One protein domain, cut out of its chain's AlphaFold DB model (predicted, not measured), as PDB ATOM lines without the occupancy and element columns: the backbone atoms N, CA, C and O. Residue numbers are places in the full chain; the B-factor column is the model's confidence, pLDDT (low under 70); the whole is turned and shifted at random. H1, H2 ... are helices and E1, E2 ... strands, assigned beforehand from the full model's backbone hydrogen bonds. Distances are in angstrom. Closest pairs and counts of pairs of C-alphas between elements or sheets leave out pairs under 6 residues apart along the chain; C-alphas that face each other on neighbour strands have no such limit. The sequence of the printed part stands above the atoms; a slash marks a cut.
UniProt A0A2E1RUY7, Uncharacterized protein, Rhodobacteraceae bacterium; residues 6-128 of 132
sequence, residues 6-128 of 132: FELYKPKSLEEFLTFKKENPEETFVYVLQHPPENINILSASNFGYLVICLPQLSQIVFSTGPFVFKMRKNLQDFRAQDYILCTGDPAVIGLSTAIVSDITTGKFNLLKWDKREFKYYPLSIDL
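This is residues 6 to 128 of the 132 residues of an uncharacterized protein of Rhodobacteraceae bacterium (UniProt A0A2E1RUY7). A strongly twisted sheet of five strands has the long helix H4 over one face, and H3 packs on H4 at a steep angle. The long strands E4 and E5 make a hairpin at one edge, the short helix H2 sits beside the strands, and H1 only grazes the sheet. The printed part has 123 residues, with four named helices and five named strands in the order H1 E1 H2 E2 H3 E3 H4 E4 E5; the sheet, in the order E2 E1 E3 E4 E5, is mixed. The class is mixed, helices and strands. The whole is compact, with a radius of gyration of the C-alphas of 13.8 A, and rounded, with spans of 38 by 33 by 31 A.

H1, residues 13 to 23, begins with C-alpha 13 at (5.430, 115.365, 213.374) and is 15.2 A long. E1, residues 29 to 32, H2, residues 43 to 47, and E2, residues 50 to 53, are short, at 9.4, 8.1 and 9.8 A. H3, residues 65 to 76, measures 16.3 A, and E3, residues 84 to 86, 6.6 A. H4, residues 91 to 105, measures 20.9 A and begins with C-alpha 91 at (-0.308, 93.745, 202.169). E4, residues 108 to 115, is 22.4 A long; E5, residues 120 to 127, is 22.8 A long and ends with C-alpha 127 at (-15.130, 93.083, 217.026).

E2 and E1 are parallel, with N 30 and O 50 2.8 A apart. E1 and E3 are parallel, with N 31 and O 84 at 2.8 A. E3 and E4 are parallel, with N 85 and O 110 at 2.9 A. The hairpin E4 and E5 is antiparallel, with N 111 and O 124 at 2.9 A. E1, H2, E2 and E3, H4, E4 are strand-helix-strand units, two parallel neighbour strands with a helix between; E2, H3, E3 is a split one, with E1 between its strands. The three crossovers are right-handed. H4 is on one face, giving two layers, at a height over the sheet of 8.7 A; it lies over E3 and, only just, with 3 C-alphas, over E4, along the strands at 2 degrees to E3 on the local plane. H3 touches residues 96 to 101 of H4 alone, at a steep tilt of 50 degrees, the same way; the closest C-alphas, of Arg 73 and Ile 100, are 6.6 A apart. H3 only grazes the sheet, with residues 75 to 76. H2 stands at the sheet's level, at a height of 2.0 A; the closest C-alphas of H2 and E5, of Ala 45 and Tyr 121, are 6.6 A apart. H1 only just is on the sheet, with 5 pairs of C-alphas within 10 A, and only grazes it. In H1, H3 and H4 every O i to N i+4 pair is within hydrogen-bond range; in H2 0 of 1 is, beside 2 of 2 O i to N i+3 pairs.

The C-alphas of Gly 66 and Glu 118, the two farthest apart, are 38.9 A apart. The printed part has no cut, and the link E2 to H3, of 11 residues, is long. The mean pLDDT of the printed part is 93.7, and no printed residue is under 70.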
ATOM      1  N   PHE A   6      -1.166 114.733 209.263       97.31
ATOM      2  CA  PHE A   6       0.041 114.403 210.016       97.31
ATOM      3  C   PHE A   6       0.829 113.341 209.256       97.31
ATOM      4  O   PHE A   6       0.278 112.303 208.910       97.31
ATOM      5  N   GLU A   7       2.115 113.565 209.011       96.94
ATOM      6  CA  GLU A   7       3.002 112.599 208.358       96.94
ATOM      7  C   GLU A   7       4.066 112.163 209.363       96.94
ATOM      8  O   GLU A   7       5.098 112.811 209.518       96.94
ATOM      9  N   LEU A   8       3.823 111.047 210.055       96.31
ATOM     10  CA  LEU A   8       4.572 110.647 211.255       96.31
ATOM     11  C   LEU A   8       6.058 110.343 211.003       96.31
ATOM     12  O   LEU A   8       6.842 110.222 211.943       96.31
ATOM     13  N   TYR A   9       6.459 110.208 209.741       92.31
ATOM     14  CA  TYR A   9       7.852 110.038 209.333       92.31
ATOM     15  C   TYR A   9       8.614 111.359 209.155       92.31
ATOM     16  O   TYR A   9       9.830 111.313 208.965       92.31
ATOM     17  N   LYS A  10       7.943 112.518 209.202       94.44
ATOM     18  CA  LYS A  10       8.599 113.830 209.179       94.44
ATOM     19  C   LYS A  10       9.148 114.189 210.569       94.44
ATOM     20  O   LYS A  10       8.565 113.784 211.580       94.44
ATOM     21  N   PRO A  11      10.253 114.957 210.652       93.25
ATOM     22  CA  PRO A  11      10.797 115.415 211.931       93.25
ATOM     23  C   PRO A  11       9.726 116.105 212.784       93.25
ATOM     24  O   PRO A  11       8.942 116.884 212.252       93.25
ATOM     25  N   LYS A  12       9.693 115.811 214.092       93.00
ATOM     26  CA  LYS A  12       8.749 116.359 215.095       93.00
ATOM     27  C   LYS A  12       7.254 116.074 214.869       93.00
ATOM     28  O   LYS A  12       6.474 116.221 215.803       93.00
ATOM     29  N   SER A  13       6.849 115.559 213.705       95.44
ATOM     30  CA  SER A  13       5.430 115.365 213.374       95.44
ATOM     31  C   SER A  13       4.708 114.398 214.318       95.44
ATOM     32  O   SER A  13       3.546 114.623 214.641       95.44
ATOM     33  N   LEU A  14       5.386 113.355 214.813       93.75
ATOM     34  CA  LEU A  14       4.800 112.450 215.807       93.75
ATOM     35  C   LEU A  14       4.507 113.159 217.139       93.75
ATOM     36  O   LEU A  14       3.447 112.951 217.714       93.75
ATOM     37  N   GLU A  15       5.415 114.005 217.620       94.88
ATOM     38  CA  GLU A  15       5.227 114.765 218.864       94.88
ATOM     39  C   GLU A  15       4.100 115.799 218.723       94.88
ATOM     40  O   GLU A  15       3.234 115.908 219.594       94.88
ATOM     41  N   GLU A  16       4.061 116.497 217.588       96.19
ATOM     42  CA  GLU A  16       2.986 117.433 217.244       96.19
ATOM     43  C   GLU A  16       1.631 116.729 217.146       96.19
ATOM     44  O   GLU A  16       0.624 117.243 217.630       96.19
ATOM     45  N   PHE A  17       1.600 115.543 216.532       97.00
ATOM     46  CA  PHE A  17       0.401 114.721 216.438       97.00
ATOM     47  C   PHE A  17      -0.096 114.292 217.819       97.00
ATOM     48  O   PHE A  17      -1.275 114.466 218.115       97.00
ATOM     49  N   LEU A  18       0.783 113.759 218.671       95.62
ATOM     50  CA  LEU A  18       0.405 113.297 220.007       95.62
ATOM     51  C   LEU A  18      -0.078 114.452 220.891       95.62
ATOM     52  O   LEU A  18      -1.080 114.305 221.589       95.62
ATOM     53  N   THR A  19       0.575 115.613 220.806       96.81
ATOM     54  CA  THR A  19       0.132 116.839 221.487       96.81
ATOM     55  C   THR A  19      -1.253 117.259 220.999       96.81
ATOM     56  O   THR A  19      -2.174 117.381 221.802       96.81
ATOM     57  N   PHE A  20      -1.447 117.356 219.679       96.75
ATOM     58  CA  PHE A  20      -2.739 117.713 219.093       96.75
ATOM     59  C   PHE A  20      -3.844 116.721 219.478       96.75
ATOM     60  O   PHE A  20      -4.948 117.123 219.832       96.75
ATOM     61  N   LYS A  21      -3.551 115.418 219.448       96.38
ATOM     62  CA  LYS A  21      -4.487 114.360 219.843       96.38
ATOM     63  C   LYS A  21      -4.890 114.475 221.311       96.38
ATOM     64  O   LYS A  21      -6.061 114.290 221.630       96.38
ATOM     65  N   LYS A  22      -3.943 114.799 222.194       95.94
ATOM     66  CA  LYS A  22      -4.193 115.001 223.626       95.94
ATOM     67  C   LYS A  22      -5.058 116.235 223.894       95.94
ATOM     68  O   LYS A  22      -5.929 116.184 224.753       95.94
ATOM     69  N   GLU A  23      -4.823 117.321 223.164       96.94
ATOM     70  CA  GLU A  23      -5.588 118.571 223.287       96.94
ATOM     71  C   GLU A  23      -7.003 118.470 222.700       96.94
ATOM     72  O   GLU A  23      -7.881 119.238 223.083       96.94
ATOM     73  N   ASN A  24      -7.241 117.515 221.795       96.44
ATOM     74  CA  ASN A  24      -8.501 117.363 221.066       96.44
ATOM     75  C   ASN A  24      -9.078 115.939 221.228       96.44
ATOM     76  O   ASN A  24      -9.113 115.172 220.260       96.44
ATOM     77  N   PRO A  25      -9.533 115.549 222.437       95.69
ATOM     78  CA  PRO A  25      -9.961 114.177 222.725       95.69
ATOM     79  C   PRO A  25     -11.197 113.736 221.925       95.69
ATOM     80  O   PRO A  25     -11.273 112.576 221.521       95.69
ATOM     81  N   GLU A  26     -12.112 114.658 221.631       95.38
ATOM     82  CA  GLU A  26     -13.344 114.383 220.874       95.38
ATOM     83  C   GLU A  26     -13.091 114.160 219.379       95.38
ATOM     84  O   GLU A  26     -13.913 113.583 218.668       95.38
ATOM     85  N   GLU A  27     -11.936 114.595 218.874       96.38
ATOM     86  CA  GLU A  27     -11.624 114.467 217.462       96.38
ATOM     87  C   GLU A  27     -11.257 113.031 217.105       96.38
ATOM     88  O   GLU A  27     -10.580 112.333 217.851       96.38
ATOM     89  N   THR A  28     -11.672 112.580 215.927       97.50
ATOM     90  CA  THR A  28     -11.305 111.280 215.352       97.50
ATOM     91  C   THR A  28     -10.113 111.389 214.403       97.50
ATOM     92  O   THR A  28      -9.884 112.435 213.775       97.50
ATOM     93  N   PHE A  29      -9.388 110.280 214.249       98.25
ATOM     94  CA  PHE A  29      -8.227 110.170 213.365       98.25
ATOM     95  C   PHE A  29      -8.366 109.004 212.388       98.25
ATOM     96  O   PHE A  29      -8.918 107.956 212.718       98.25
ATOM     97  N   VAL A  30      -7.839 109.189 211.179       98.31
ATOM     98  CA  VAL A  30      -7.760 108.162 210.138       98.31
ATOM     99  C   VAL A  30      -6.293 107.837 209.900       98.31
ATOM    100  O   VAL A  30      -5.560 108.614 209.288       98.31
ATOM    101  N   TYR A  31      -5.871 106.676 210.382       98.31
ATOM    102  CA  TYR A  31      -4.517 106.165 210.233       98.31
ATOM    103  C   TYR A  31      -4.338 105.569 208.836       98.31
ATOM    104  O   TYR A  31      -4.820 104.479 208.529       98.31
ATOM    105  N   VAL A  32      -3.639 106.309 207.983       97.75
ATOM    106  CA  VAL A  32      -3.226 105.906 206.640       97.75
ATOM    107  C   VAL A  32      -1.919 105.134 206.790       97.75
ATOM    108  O   VAL A  32      -0.866 105.720 207.046       97.75
ATOM    109  N   LEU A  33      -1.986 103.807 206.673       96.38
ATOM    110  CA  LEU A  33      -0.872 102.928 207.052       96.38
ATOM    111  C   LEU A  33       0.401 103.209 206.251       96.38
ATOM    112  O   LEU A  33       1.503 103.232 206.801       96.38
ATOM    113  N   GLN A  34       0.238 103.489 204.965       95.06
ATOM    114  CA  GLN A  34       1.322 103.888 204.083       95.06
ATOM    115  C   GLN A  34       0.850 104.984 203.137       95.06
ATOM    116  O   GLN A  34      -0.276 104.933 202.639       95.06
ATOM    117  N   HIS A  35       1.703 105.975 202.879       94.69
ATOM    118  CA  HIS A  35       1.380 107.042 201.942       94.69
ATOM    119  C   HIS A  35       0.969 106.432 200.589       94.69
ATOM    120  O   HIS A  35       1.731 105.632 200.033       94.69
ATOM    121  N   PRO A  36      -0.229 106.754 200.069       92.56
ATOM    122  CA  PRO A  36      -0.683 106.215 198.798       92.56
ATOM    123  C   PRO A  36       0.198 106.725 197.644       92.56
ATOM    124  O   PRO A  36       0.803 107.793 197.761       92.56
ATOM    125  N   PRO A  37       0.273 105.997 196.519       90.69
ATOM    126  CA  PRO A  37       0.827 106.540 195.284       90.69
ATOM    127  C   PRO A  37      -0.012 107.723 194.773       90.69
ATOM    128  O   PRO A  37      -1.197 107.834 195.089       90.69
ATOM    129  N   GLU A  38       0.591 108.585 193.952       87.06
ATOM    130  CA  GLU A  38      -0.004 109.853 193.489       87.06
ATOM    131  C   GLU A  38      -1.359 109.695 192.780       87.06
ATOM    132  O   GLU A  38      -2.198 110.593 192.812       87.06
ATOM    133  N   ASN A  39      -1.609 108.539 192.168       88.62
ATOM    134  CA  ASN A  39      -2.850 108.242 191.460       88.62
ATOM    135  C   ASN A  39      -4.011 107.808 192.378       88.62
ATOM    136  O   ASN A  39      -5.097 107.510 191.879       88.62
ATOM    137  N   ILE A  40      -3.805 107.734 193.696       89.31
ATOM    138  CA  ILE A  40      -4.831 107.342 194.666       89.31
ATOM    139  C   ILE A  40      -5.175 108.530 195.567       89.31
ATOM    140  O   ILE A  40      -4.390 108.953 196.413       89.31
ATOM    141  N   ASN A  41      -6.402 109.033 195.427       91.25
ATOM    142  CA  ASN A  41      -6.931 110.106 196.262       91.25
ATOM    143  C   ASN A  41      -7.553 109.540 197.549       91.25
ATOM    144  O   ASN A  41      -8.514 108.775 197.494       91.25
ATOM    145  N   ILE A  42      -7.025 109.959 198.700       94.00
ATOM    146  CA  ILE A  42      -7.517 109.585 200.037       94.00
ATOM    147  C   ILE A  42      -8.199 110.742 200.780       94.00
ATOM    148  O   ILE A  42      -8.624 110.577 201.921       94.00
ATOM    149  N   LEU A  43      -8.307 111.927 200.171       94.19
ATOM    150  CA  LEU A  43      -8.773 113.141 200.849       94.19
ATOM    151  C   LEU A  43     -10.209 113.012 201.356       94.19
ATOM    152  O   LEU A  43     -10.528 113.545 202.417       94.19
ATOM    153  N   SER A  44     -11.069 112.258 200.666       95.12
ATOM    154  CA  SER A  44     -12.445 112.010 201.116       95.12
ATOM    155  C   SER A  44     -12.519 111.195 202.415       95.12
ATOM    156  O   SER A  44     -13.531 111.265 203.112       95.12
ATOM    157  N   ALA A  45     -11.446 110.493 202.810       96.69
ATOM    158  CA  ALA A  45     -11.361 109.845 204.118       96.69
ATOM    159  C   ALA A  45     -11.293 110.866 205.268       96.69
ATOM    160  O   ALA A  45     -11.684 110.547 206.388       96.69
ATOM    161  N   SER A  46     -10.892 112.117 205.001       96.88
ATOM    162  CA  SER A  46     -10.859 113.184 206.014       96.88
ATOM    163  C   SER A  46     -12.245 113.586 206.546       96.88
ATOM    164  O   SER A  46     -12.352 114.308 207.540       96.88
ATOM    165  N   ASN A  47     -13.320 113.093 205.919       96.06
ATOM    166  CA  ASN A  47     -14.679 113.195 206.446       96.06
ATOM    167  C   ASN A  47     -14.886 112.355 207.720       96.06
ATOM    168  O   ASN A  47     -15.811 112.636 208.474       96.06
ATOM    169  N   PHE A  48     -14.025 111.362 207.975       97.50
ATOM    170  CA  PHE A  48     -14.087 110.485 209.149       97.50
ATOM    171  C   PHE A  48     -13.124 110.895 210.266       97.50
ATOM    172  O   PHE A  48     -13.296 110.448 211.396       97.50
ATOM    173  N   GLY A  49     -12.116 111.729 209.986       97.38
ATOM    174  CA  GLY A  49     -11.099 112.135 210.958       97.38
ATOM    175  C   GLY A  49      -9.903 112.852 210.328       97.38
ATOM    176  O   GLY A  49      -9.812 112.962 209.110       97.38
ATOM    177  N   TYR A  50      -8.975 113.356 211.147       98.25
ATOM    178  CA  TYR A  50      -7.722 113.921 210.627       98.25
ATOM    179  C   TYR A  50      -6.867 112.796 210.046       98.25
ATOM    180  O   TYR A  50      -6.734 111.742 210.671       98.25
ATOM    181  N   LEU A  51      -6.282 113.012 208.869       97.94
ATOM    182  CA  LEU A  51      -5.431 112.004 208.242       97.94
ATOM    183  C   LEU A  51      -4.083 111.932 208.969       97.94
ATOM    184  O   LEU A  51      -3.426 112.953 209.176       97.94
ATOM    185  N   VAL A  52      -3.671 110.719 209.327       98.12
ATOM    186  CA  VAL A  52      -2.407 110.420 210.007       98.12
ATOM    187  C   VAL A  52      -1.662 109.372 209.190       98.12
ATOM    188  O   VAL A  52      -1.988 108.191 209.230       98.12
ATOM    189  N   ILE A  53      -0.675 109.799 208.413       97.31
ATOM    190  CA  ILE A  53       0.116 108.947 207.528       97.31
ATOM    191  C   ILE A  53       1.288 108.353 208.310       97.31
ATOM    192  O   ILE A  53       2.191 109.067 208.747       97.31
ATOM    193  N   CYS A  54       1.279 107.032 208.489       96.69
ATOM    194  CA  CYS A  54       2.237 106.336 209.347       96.69
ATOM    195  C   CYS A  54       3.603 106.135 208.672       96.69
ATOM    196  O   CYS A  54       4.648 106.281 209.316       96.69
ATOM    197  N   LEU A  55       3.612 105.797 207.382       94.81
ATOM    198  CA  LEU A  55       4.822 105.435 206.641       94.81
ATOM    199  C   LEU A  55       4.913 106.149 205.291       94.81
ATOM    200  O   LEU A  55       3.881 106.398 204.666       94.81
ATOM    201  N   PRO A  56       6.135 106.423 204.799       93.56
ATOM    202  CA  PRO A  56       6.326 106.937 203.451       93.56
ATOM    203  C   PRO A  56       6.018 105.855 202.404       93.56
ATOM    204  O   PRO A  56       6.118 104.652 202.672       93.56
ATOM    205  N   GLN A  57       5.700 106.286 201.182       88.75
ATOM    206  CA  GLN A  57       5.300 105.410 200.074       88.75
ATOM    207  C   GLN A  57       6.333 104.310 199.780       88.75
ATOM    208  O   GLN A  57       5.970 103.161 199.560       88.75
ATOM    209  N   LEU A  58       7.626 104.638 199.827       83.38
ATOM    210  CA  LEU A  58       8.718 103.714 199.494       83.38
ATOM    211  C   LEU A  58       9.219 102.883 200.689       83.38
ATOM    212  O   LEU A  58      10.268 102.250 200.600       83.38
ATOM    213  N   SER A  59       8.507 102.869 201.819       80.94
ATOM    214  CA  SER A  59       8.883 102.015 202.952       80.94
ATOM    215  C   SER A  59       8.702 100.537 202.585       80.94
ATOM    216  O   SER A  59       7.589 100.115 202.282       80.94
ATOM    217  N   GLN A  60       9.776  99.749 202.638       76.75
ATOM    218  CA  GLN A  60       9.763  98.320 202.307       76.75
ATOM    219  C   GLN A  60      10.100  97.488 203.549       76.75
ATOM    220  O   GLN A  60      11.177  97.642 204.127       76.75
ATOM    221  N   ILE A  61       9.190  96.597 203.956       76.31
ATOM    222  CA  ILE A  61       9.359  95.751 205.153       76.31
ATOM    223  C   ILE A  61      10.498  94.725 205.000       76.31
ATOM    224  O   ILE A  61      11.121  94.343 205.989       76.31
ATOM    225  N   VAL A  62      10.817  94.334 203.761       71.12
ATOM    226  CA  VAL A  62      11.818  93.305 203.419       71.12
ATOM    227  C   VAL A  62      13.231  93.660 203.894       71.12
ATOM    228  O   VAL A  62      13.999  92.766 204.234       71.12
ATOM    229  N   PHE A  63      13.586  94.946 203.958       70.62
ATOM    230  CA  PHE A  63      14.946  95.345 204.337       70.62
ATOM    231  C   PHE A  63      15.232  95.197 205.834       70.62
ATOM    232  O   PHE A  63      16.389  95.022 206.209       70.62
ATOM    233  N   SER A  64      14.217  95.287 206.703       73.31
ATOM    234  CA  SER A  64      14.403  95.093 208.145       73.31
ATOM    235  C   SER A  64      13.075  94.972 208.899       73.31
ATOM    236  O   SER A  64      12.454  95.970 209.269       73.31
ATOM    237  N   THR A  65      12.645  93.743 209.186       79.56
ATOM    238  CA  THR A  65      11.344  93.476 209.821       79.56
ATOM    239  C   THR A  65      11.257  94.026 211.250       79.56
ATOM    240  O   THR A  65      10.238  94.593 211.630       79.56
ATOM    241  N   GLY A  66      12.325  93.910 212.049       85.88
ATOM    242  CA  GLY A  66      12.332  94.317 213.465       85.88
ATOM    243  C   GLY A  66      12.134  95.827 213.685       85.88
ATOM    244  O   GLY A  66      11.144  96.227 214.303       85.88
ATOM    245  N   PRO A  67      13.017  96.691 213.148       86.00
ATOM    246  CA  PRO A  67      12.860  98.145 213.196       86.00
ATOM    247  C   PRO A  67      11.543  98.627 212.582       86.00
ATOM    248  O   PRO A  67      10.948  99.589 213.069       86.00
ATOM    249  N   PHE A  68      11.062  97.942 211.540       86.88
ATOM    250  CA  PHE A  68       9.782  98.255 210.919       86.88
ATOM    251  C   PHE A  68       8.605  98.005 211.873       86.88
ATOM    252  O   PHE A  68       7.783  98.898 212.081       86.88
ATOM    253  N   VAL A  69       8.555  96.827 212.507       89.62
ATOM    254  CA  VAL A  69       7.547  96.491 213.528       89.62
ATOM    255  C   VAL A  69       7.607  97.480 214.689       89.62
ATOM    256  O   VAL A  69       6.566  97.977 215.115       89.62
ATOM    257  N   PHE A  70       8.807  97.819 215.169       91.25
ATOM    258  CA  PHE A  70       8.988  98.803 216.238       91.25
ATOM    259  C   PHE A  70       8.406 100.173 215.859       91.25
ATOM    260  O   PHE A  70       7.643 100.762 216.628       91.25
ATOM    261  N   LYS A  71       8.700 100.658 214.647       91.69
ATOM    262  CA  LYS A  71       8.167 101.928 214.138       91.69
ATOM    263  C   LYS A  71       6.642 101.902 214.021       91.69
ATOM    264  O   LYS A  71       5.991 102.850 214.454       91.69
ATOM    265  N   MET A  72       6.070 100.828 213.478       94.06
ATOM    266  CA  MET A  72       4.616 100.709 213.351       94.06
ATOM    267  C   MET A  72       3.910 100.602 214.697       94.06
ATOM    268  O   MET A  72       2.895 101.269 214.884       94.06
ATOM    269  N   ARG A  73       4.470  99.860 215.662       94.56
ATOM    270  CA  ARG A  73       3.950  99.845 217.036       94.56
ATOM    271  C   ARG A  73       3.938 101.247 217.632       94.56
ATOM    272  O   ARG A  73       2.900 101.660 218.122       94.56
ATOM    273  N   LYS A  74       5.030 102.008 217.501       94.56
ATOM    274  CA  LYS A  74       5.098 103.395 217.988       94.56
ATOM    275  C   LYS A  74       4.049 104.304 217.335       94.56
ATOM    276  O   LYS A  74       3.405 105.085 218.021       94.56
ATOM    277  N   ASN A  75       3.861 104.196 216.020       95.75
ATOM    278  CA  ASN A  75       2.895 105.016 215.284       95.75
ATOM    279  C   ASN A  75       1.431 104.713 215.653       95.75
ATOM    280  O   ASN A  75       0.583 105.599 215.562       95.75
ATOM    281  N   LEU A  76       1.135 103.466 216.028       96.44
ATOM    282  CA  LEU A  76      -0.221 102.973 216.283       96.44
ATOM    283  C   LEU A  76      -0.543 102.803 217.777       96.44
ATOM    284  O   LEU A  76      -1.681 102.480 218.095       96.44
ATOM    285  N   GLN A  77       0.418 103.024 218.682       93.12
ATOM    286  CA  GLN A  77       0.296 102.703 220.114       93.12
ATOM    287  C   GLN A  77      -0.917 103.360 220.795       93.12
ATOM    288  O   GLN A  77      -1.514 102.766 221.684       93.12
ATOM    289  N   ASP A  78      -1.293 104.563 220.349       92.94
ATOM    290  CA  ASP A  78      -2.362 105.369 220.942       92.94
ATOM    291  C   ASP A  78      -3.668 105.282 220.134       92.94
ATOM    292  O   ASP A  78      -4.500 106.189 220.204       92.94
ATOM    293  N   PHE A  79      -3.853 104.257 219.295       96.75
ATOM    294  CA  PHE A  79      -5.088 104.064 218.527       96.75
ATOM    295  C   PHE A  79      -6.294 103.881 219.463       96.75
ATOM    296  O   PHE A  79      -6.231 103.129 220.434       96.75
ATOM    297  N   ARG A  80      -7.415 104.548 219.161       95.06
ATOM    298  CA  ARG A  80      -8.641 104.487 219.974       95.06
ATOM    299  C   ARG A  80      -9.787 103.857 219.199       95.06
ATOM    300  O   ARG A  80      -9.834 103.928 217.978       95.06
ATOM    301  N   ALA A  81     -10.780 103.348 219.920       92.50
ATOM    302  CA  ALA A  81     -11.955 102.705 219.333       92.50
ATOM    303  C   ALA A  81     -12.807 103.609 218.415       92.50
ATOM    304  O   ALA A  81     -13.606 103.085 217.649       92.50
ATOM    305  N   GLN A  82     -12.662 104.937 218.480       94.75
ATOM    306  CA  GLN A  82     -13.332 105.901 217.586       94.75
ATOM    307  C   GLN A  82     -12.503 106.275 216.348       94.75
ATOM    308  O   GLN A  82     -12.997 106.954 215.449       94.75
ATOM    309  N   ASP A  83     -11.227 105.888 216.329       97.94
ATOM    310  CA  ASP A  83     -10.331 106.135 215.210       97.94
ATOM    311  C   ASP A  83     -10.555 105.064 214.125       97.94
ATOM    312  O   ASP A  83     -11.217 104.039 214.337       97.94
ATOM    313  N   TYR A  84     -10.008 105.311 212.938       98.50
ATOM    314  CA  TYR A  84     -10.164 104.452 211.769       98.50
ATOM    315  C   TYR A  84      -8.811 104.098 211.169       98.50
ATOM    316  O   TYR A  84      -7.898 104.920 211.144       98.50
ATOM    317  N   ILE A  85      -8.697 102.897 210.614       98.25
ATOM    318  CA  ILE A  85      -7.582 102.509 209.749       98.25
ATOM    319  C   ILE A  85      -8.019 102.646 208.291       98.25
ATOM    320  O   ILE A  85      -9.093 102.184 207.898       98.25
ATOM    321  N   LEU A  86      -7.147 103.221 207.469       97.94
ATOM    322  CA  LEU A  86      -7.251 103.170 206.021       97.94
ATOM    323  C   LEU A  86      -6.163 102.238 205.474       97.94
ATOM    324  O   LEU A  86      -4.970 102.534 205.557       97.94
ATOM    325  N   CYS A  87      -6.586 101.102 204.918       95.25
ATOM    326  CA  CYS A  87      -5.690 100.076 204.388       95.25
ATOM    327  C   CYS A  87      -5.062 100.530 203.061       95.25
ATOM    328  O   CYS A  87      -5.630 100.321 201.990       95.25
ATOM    329  N   THR A  88      -3.887 101.152 203.138       93.44
ATOM    330  CA  THR A  88      -3.084 101.582 201.987       93.44
ATOM    331  C   THR A  88      -1.701 100.938 202.009       93.44
ATOM    332  O   THR A  88      -1.130 100.722 203.077       93.44
ATOM    333  N   GLY A  89      -1.150 100.683 200.819       90.00
ATOM    334  CA  GLY A  89       0.217 100.196 200.645       90.00
ATOM    335  C   GLY A  89       0.356  98.674 200.620       90.00
ATOM    336  O   GLY A  89      -0.487  97.969 200.067       90.00
ATOM    337  N   ASP A  90       1.467  98.194 201.171       90.88
ATOM    338  CA  ASP A  90       1.891  96.794 201.133       90.88
ATOM    339  C   ASP A  90       0.973  95.858 201.968       90.88
ATOM    340  O   ASP A  90       0.653  96.175 203.119       90.88
ATOM    341  N   PRO A  91       0.562  94.681 201.447       93.38
ATOM    342  CA  PRO A  91      -0.308  93.745 202.169       93.38
ATOM    343  C   PRO A  91       0.239  93.231 203.507       93.38
ATOM    344  O   PRO A  91      -0.530  93.069 204.456       93.38
ATOM    345  N   ALA A  92       1.546  92.980 203.617       91.94
ATOM    346  CA  ALA A  92       2.172  92.549 204.865       91.94
ATOM    347  C   ALA A  92       2.181  93.687 205.894       91.94
ATOM    348  O   ALA A  92       1.947  93.449 207.081       91.94
ATOM    349  N   VAL A  93       2.374  94.930 205.442       92.31
ATOM    350  CA  VAL A  93       2.255  96.126 206.289       92.31
ATOM    351  C   VAL A  93       0.823  96.304 206.780       92.31
ATOM    352  O   VAL A  93       0.618  96.559 207.968       92.31
ATOM    353  N   ILE A  94      -0.165  96.123 205.901       95.19
ATOM    354  CA  ILE A  94      -1.586  96.165 206.262       95.19
ATOM    355  C   ILE A  94      -1.893  95.104 207.326       95.19
ATOM    356  O   ILE A  94      -2.387  95.450 208.400       95.19
ATOM    357  N   GLY A  95      -1.531  93.843 207.073       94.94
ATOM    358  CA  GLY A  95      -1.760  92.735 208.003       94.94
ATOM    359  C   GLY A  95      -1.119  92.972 209.373       94.94
ATOM    360  O   GLY A  95      -1.807  92.916 210.394       94.94
ATOM    361  N   LEU A  96       0.167  93.337 209.399       94.12
ATOM    362  CA  LEU A  96       0.893  93.668 210.629       94.12
ATOM    363  C   LEU A  96       0.218  94.803 211.407       94.12
ATOM    364  O   LEU A  96       0.053  94.708 212.621       94.12
ATOM    365  N   SER A  97      -0.179  95.872 210.719       95.38
ATOM    366  CA  SER A  97      -0.796  97.039 211.355       95.38
ATOM    367  C   SER A  97      -2.138  96.690 211.986       95.38
ATOM    368  O   SER A  97      -2.393  97.059 213.129       95.38
ATOM    369  N   THR A  98      -2.978  95.931 211.275       95.62
ATOM    370  CA  THR A  98      -4.256  95.459 211.825       95.62
ATOM    371  C   THR A  98      -4.059  94.505 213.001       95.62
ATOM    372  O   THR A  98      -4.812  94.586 213.966       95.62
ATOM    373  N   ALA A  99      -3.013  93.670 212.984       95.62
ATOM    374  CA  ALA A  99      -2.666  92.814 214.114       95.62
ATOM    375  C   ALA A  99      -2.224  93.634 215.339       95.62
ATOM    376  O   ALA A  99      -2.697  93.373 216.441       95.62
ATOM    377  N   ILE A 100      -1.386  94.664 215.151       95.50
ATOM    378  CA  ILE A 100      -0.979  95.592 216.221       95.50
ATOM    379  C   ILE A 100      -2.196  96.310 216.811       95.50
ATOM    380  O   ILE A 100      -2.337  96.364 218.028       95.50
ATOM    381  N   VAL A 101      -3.081  96.851 215.968       97.06
ATOM    382  CA  VAL A 101      -4.274  97.561 216.451       97.06
ATOM    383  C   VAL A 101      -5.235  96.611 217.162       97.06
ATOM    384  O   VAL A 101      -5.787  96.955 218.203       97.06
ATOM    385  N   SER A 102      -5.414  95.395 216.651       95.94
ATOM    386  CA  SER A 102      -6.215  94.369 217.319       95.94
ATOM    387  C   SER A 102      -5.661  94.021 218.705       95.94
ATOM    388  O   SER A 102      -6.435  93.904 219.649       95.94
ATOM    389  N   ASP A 103      -4.342  93.874 218.837       94.50
ATOM    390  CA  ASP A 103      -3.651  93.567 220.097       94.50
ATOM    391  C   ASP A 103      -3.935  94.642 221.164       94.50
ATOM    392  O   ASP A 103      -4.426  94.339 222.250       94.50
ATOM    393  N   ILE A 104      -3.758  95.923 220.821       94.62
ATOM    394  CA  ILE A 104      -3.971  97.043 221.761       94.62
ATOM    395  C   ILE A 104      -5.450  97.325 222.066       94.62
ATOM    396  O   ILE A 104      -5.767  97.868 223.121       94.62
ATOM    397  N   THR A 105      -6.367  96.971 221.162       95.31
ATOM    398  CA  THR A 105      -7.808  97.241 221.322       95.31
ATOM    399  C   THR A 105      -8.615  96.030 221.779       95.31
ATOM    400  O   THR A 105      -9.842  96.104 221.859       95.31
ATOM    401  N   THR A 106      -7.961  94.903 222.074       94.81
ATOM    402  CA  THR A 106      -8.648  93.635 222.373       94.81
ATOM    403  C   THR A 106      -9.636  93.261 221.257       94.81
ATOM    404  O   THR A 106     -10.800  92.943 221.494       94.81
ATOM    405  N   GLY A 107      -9.175  93.334 220.006       94.50
ATOM    406  CA  GLY A 107      -9.921  92.917 218.820       94.50
ATOM    407  C   GLY A 107     -10.987  93.895 218.322       94.50
ATOM    408  O   GLY A 107     -11.772  93.500 217.460       94.50
ATOM    409  N   LYS A 108     -11.032  95.137 218.832       95.81
ATOM    410  CA  LYS A 108     -12.077  96.127 218.517       95.81
ATOM    411  C   LYS A 108     -11.540  97.363 217.805       95.81
ATOM    412  O   LYS A 108     -10.941  98.237 218.422       95.81
ATOM    413  N   PHE A 109     -11.809  97.501 216.513       97.12
ATOM    414  CA  PHE A 109     -11.296  98.628 215.731       97.12
ATOM    415  C   PHE A 109     -12.164  98.923 214.509       97.12
ATOM    416  O   PHE A 109     -12.963  98.086 214.090       97.12
ATOM    417  N   ASN A 110     -11.994 100.111 213.917       98.00
ATOM    418  CA  ASN A 110     -12.703 100.482 212.694       98.00
ATOM    419  C   ASN A 110     -11.773 100.530 211.480       98.00
ATOM    420  O   ASN A 110     -10.624 100.968 211.570       98.00
ATOM    421  N   LEU A 111     -12.307 100.149 210.321       97.19
ATOM    422  CA  LEU A 111     -11.674 100.296 209.010       97.19
ATOM    423  C   LEU A 111     -12.509 101.210 208.110       97.19
ATOM    424  O   LEU A 111     -13.733 101.256 208.226       97.19
ATOM    425  N   LEU A 112     -11.866 101.867 207.148       97.88
ATOM    426  CA  LEU A 112     -12.547 102.500 206.019       97.88
ATOM    427  C   LEU A 112     -12.410 101.632 204.768       97.88
ATOM    428  O   LEU A 112     -11.316 101.446 204.235       97.88
ATOM    429  N   LYS A 113     -13.541 101.133 204.262       95.94
ATOM    430  CA  LYS A 113     -13.609 100.411 202.988       95.94
ATOM    431  C   LYS A 113     -13.952 101.376 201.862       95.94
ATOM    432  O   LYS A 113     -15.017 101.985 201.877       95.94
ATOM    433  N   TRP A 114     -13.091 101.459 200.851       94.81
ATOM    434  CA  TRP A 114     -13.403 102.174 199.616       94.81
ATOM    435  C   TRP A 114     -14.419 101.400 198.771       94.81
ATOM    436  O   TRP A 114     -14.272 100.195 198.540       94.81
ATOM    437  N   ASP A 115     -15.439 102.095 198.282       94.44
ATOM    438  CA  ASP A 115     -16.350 101.596 197.264       94.44
ATOM    439  C   ASP A 115     -16.060 102.267 195.922       94.44
ATOM    440  O   ASP A 115     -16.177 103.481 195.776       94.44
ATOM    441  N   LYS A 116     -15.675 101.459 194.929       91.56
ATOM    442  CA  LYS A 116     -15.306 101.941 193.592       91.56
ATOM    443  C   LYS A 116     -16.504 102.344 192.730       91.56
ATOM    444  O   LYS A 116     -16.291 103.002 191.722       91.56
ATOM    445  N   ARG A 117     -17.722 101.914 193.068       94.81
ATOM    446  CA  ARG A 117     -18.943 102.269 192.327       94.81
ATOM    447  C   ARG A 117     -19.520 103.576 192.847       94.81
ATOM    448  O   ARG A 117     -19.865 104.453 192.072       94.81
ATOM    449  N   GLU A 118     -19.569 103.691 194.168       95.19
ATOM    450  CA  GLU A 118     -20.133 104.843 194.875       95.19
ATOM    451  C   GLU A 118     -19.110 105.962 195.118       95.19
ATOM    452  O   GLU A 118     -19.473 107.030 195.605       95.19
ATOM    453  N   PHE A 119     -17.829 105.705 194.835       93.12
ATOM    454  CA  PHE A 119     -16.707 106.619 195.064       93.12
ATOM    455  C   PHE A 119     -16.685 107.209 196.484       93.12
ATOM    456  O   PHE A 119     -16.405 108.392 196.688       93.12
ATOM    457  N   LYS A 120     -16.974 106.374 197.490       95.12
ATOM    458  CA  LYS A 120     -17.005 106.783 198.900       95.12
ATOM    459  C   LYS A 120     -16.453 105.715 199.833       95.12
ATOM    460  O   LYS A 120     -16.390 104.531 199.494       95.12
ATOM    461  N   TYR A 121     -16.063 106.151 201.026       97.06
ATOM    462  CA  TYR A 121     -15.669 105.260 202.107       97.06
ATOM    463  C   TYR A 121     -16.880 104.843 202.937       97.06
ATOM    464  O   TYR A 121     -17.719 105.673 203.284       97.06
ATOM    465  N   TYR A 122     -16.925 103.564 203.293       97.44
ATOM    466  CA  TYR A 122     -17.843 103.023 204.284       97.44
ATOM    467  C   TYR A 122     -17.067 102.657 205.552       97.44
ATOM    468  O   TYR A 122     -16.061 101.942 205.447       97.44
ATOM    469  N   PRO A 123     -17.511 103.115 206.734       97.62
ATOM    470  CA  PRO A 123     -16.925 102.694 207.993       97.62
ATOM    471  C   PRO A 123     -17.345 101.256 208.298       97.62
ATOM    472  O   PRO A 123     -18.510 100.889 208.157       97.62
ATOM    473  N   LEU A 124     -16.388 100.441 208.723       96.69
ATOM    474  CA  LEU A 124     -16.606  99.074 209.174       96.69
ATOM    475  C   LEU A 124     -16.127  98.964 210.615       96.69
ATOM    476  O   LEU A 124     -14.938  99.143 210.863       96.69
ATOM    477  N   SER A 125     -17.028  98.645 211.537       96.38
ATOM    478  CA  SER A 125     -16.674  98.348 212.925       96.38
ATOM    479  C   SER A 125     -16.451  96.852 213.092       96.38
ATOM    480  O   SER A 125     -17.318  96.045 212.752       96.38
ATOM    481  N   ILE A 126     -15.281  96.488 213.604       94.94
ATOM    482  CA  ILE A 126     -14.852  95.106 213.802       94.94
ATOM    483  C   ILE A 126     -14.776  94.831 215.300       94.94
ATOM    484  O   ILE A 126     -14.219  95.625 216.052       94.94
ATOM    485  N   ASP A 127     -15.321  93.686 215.707       95.62
ATOM    486  CA  ASP A 127     -15.130  93.083 217.026       95.62
ATOM    487  C   ASP A 127     -14.844  91.591 216.819       95.62
ATOM    488  O   ASP A 127     -15.750  90.813 216.520       95.62
ATOM    489  N   LEU A 128     -13.568  91.206 216.918       94.19
ATOM    490  CA  LEU A 128     -13.110  89.839 216.634       94.19
ATOM    491  C   LEU A 128     -13.630  88.796 217.629       94.19
ATOM    492  O   LEU A 128     -13.615  87.603 217.328       94.19
TER     493      LEU A 128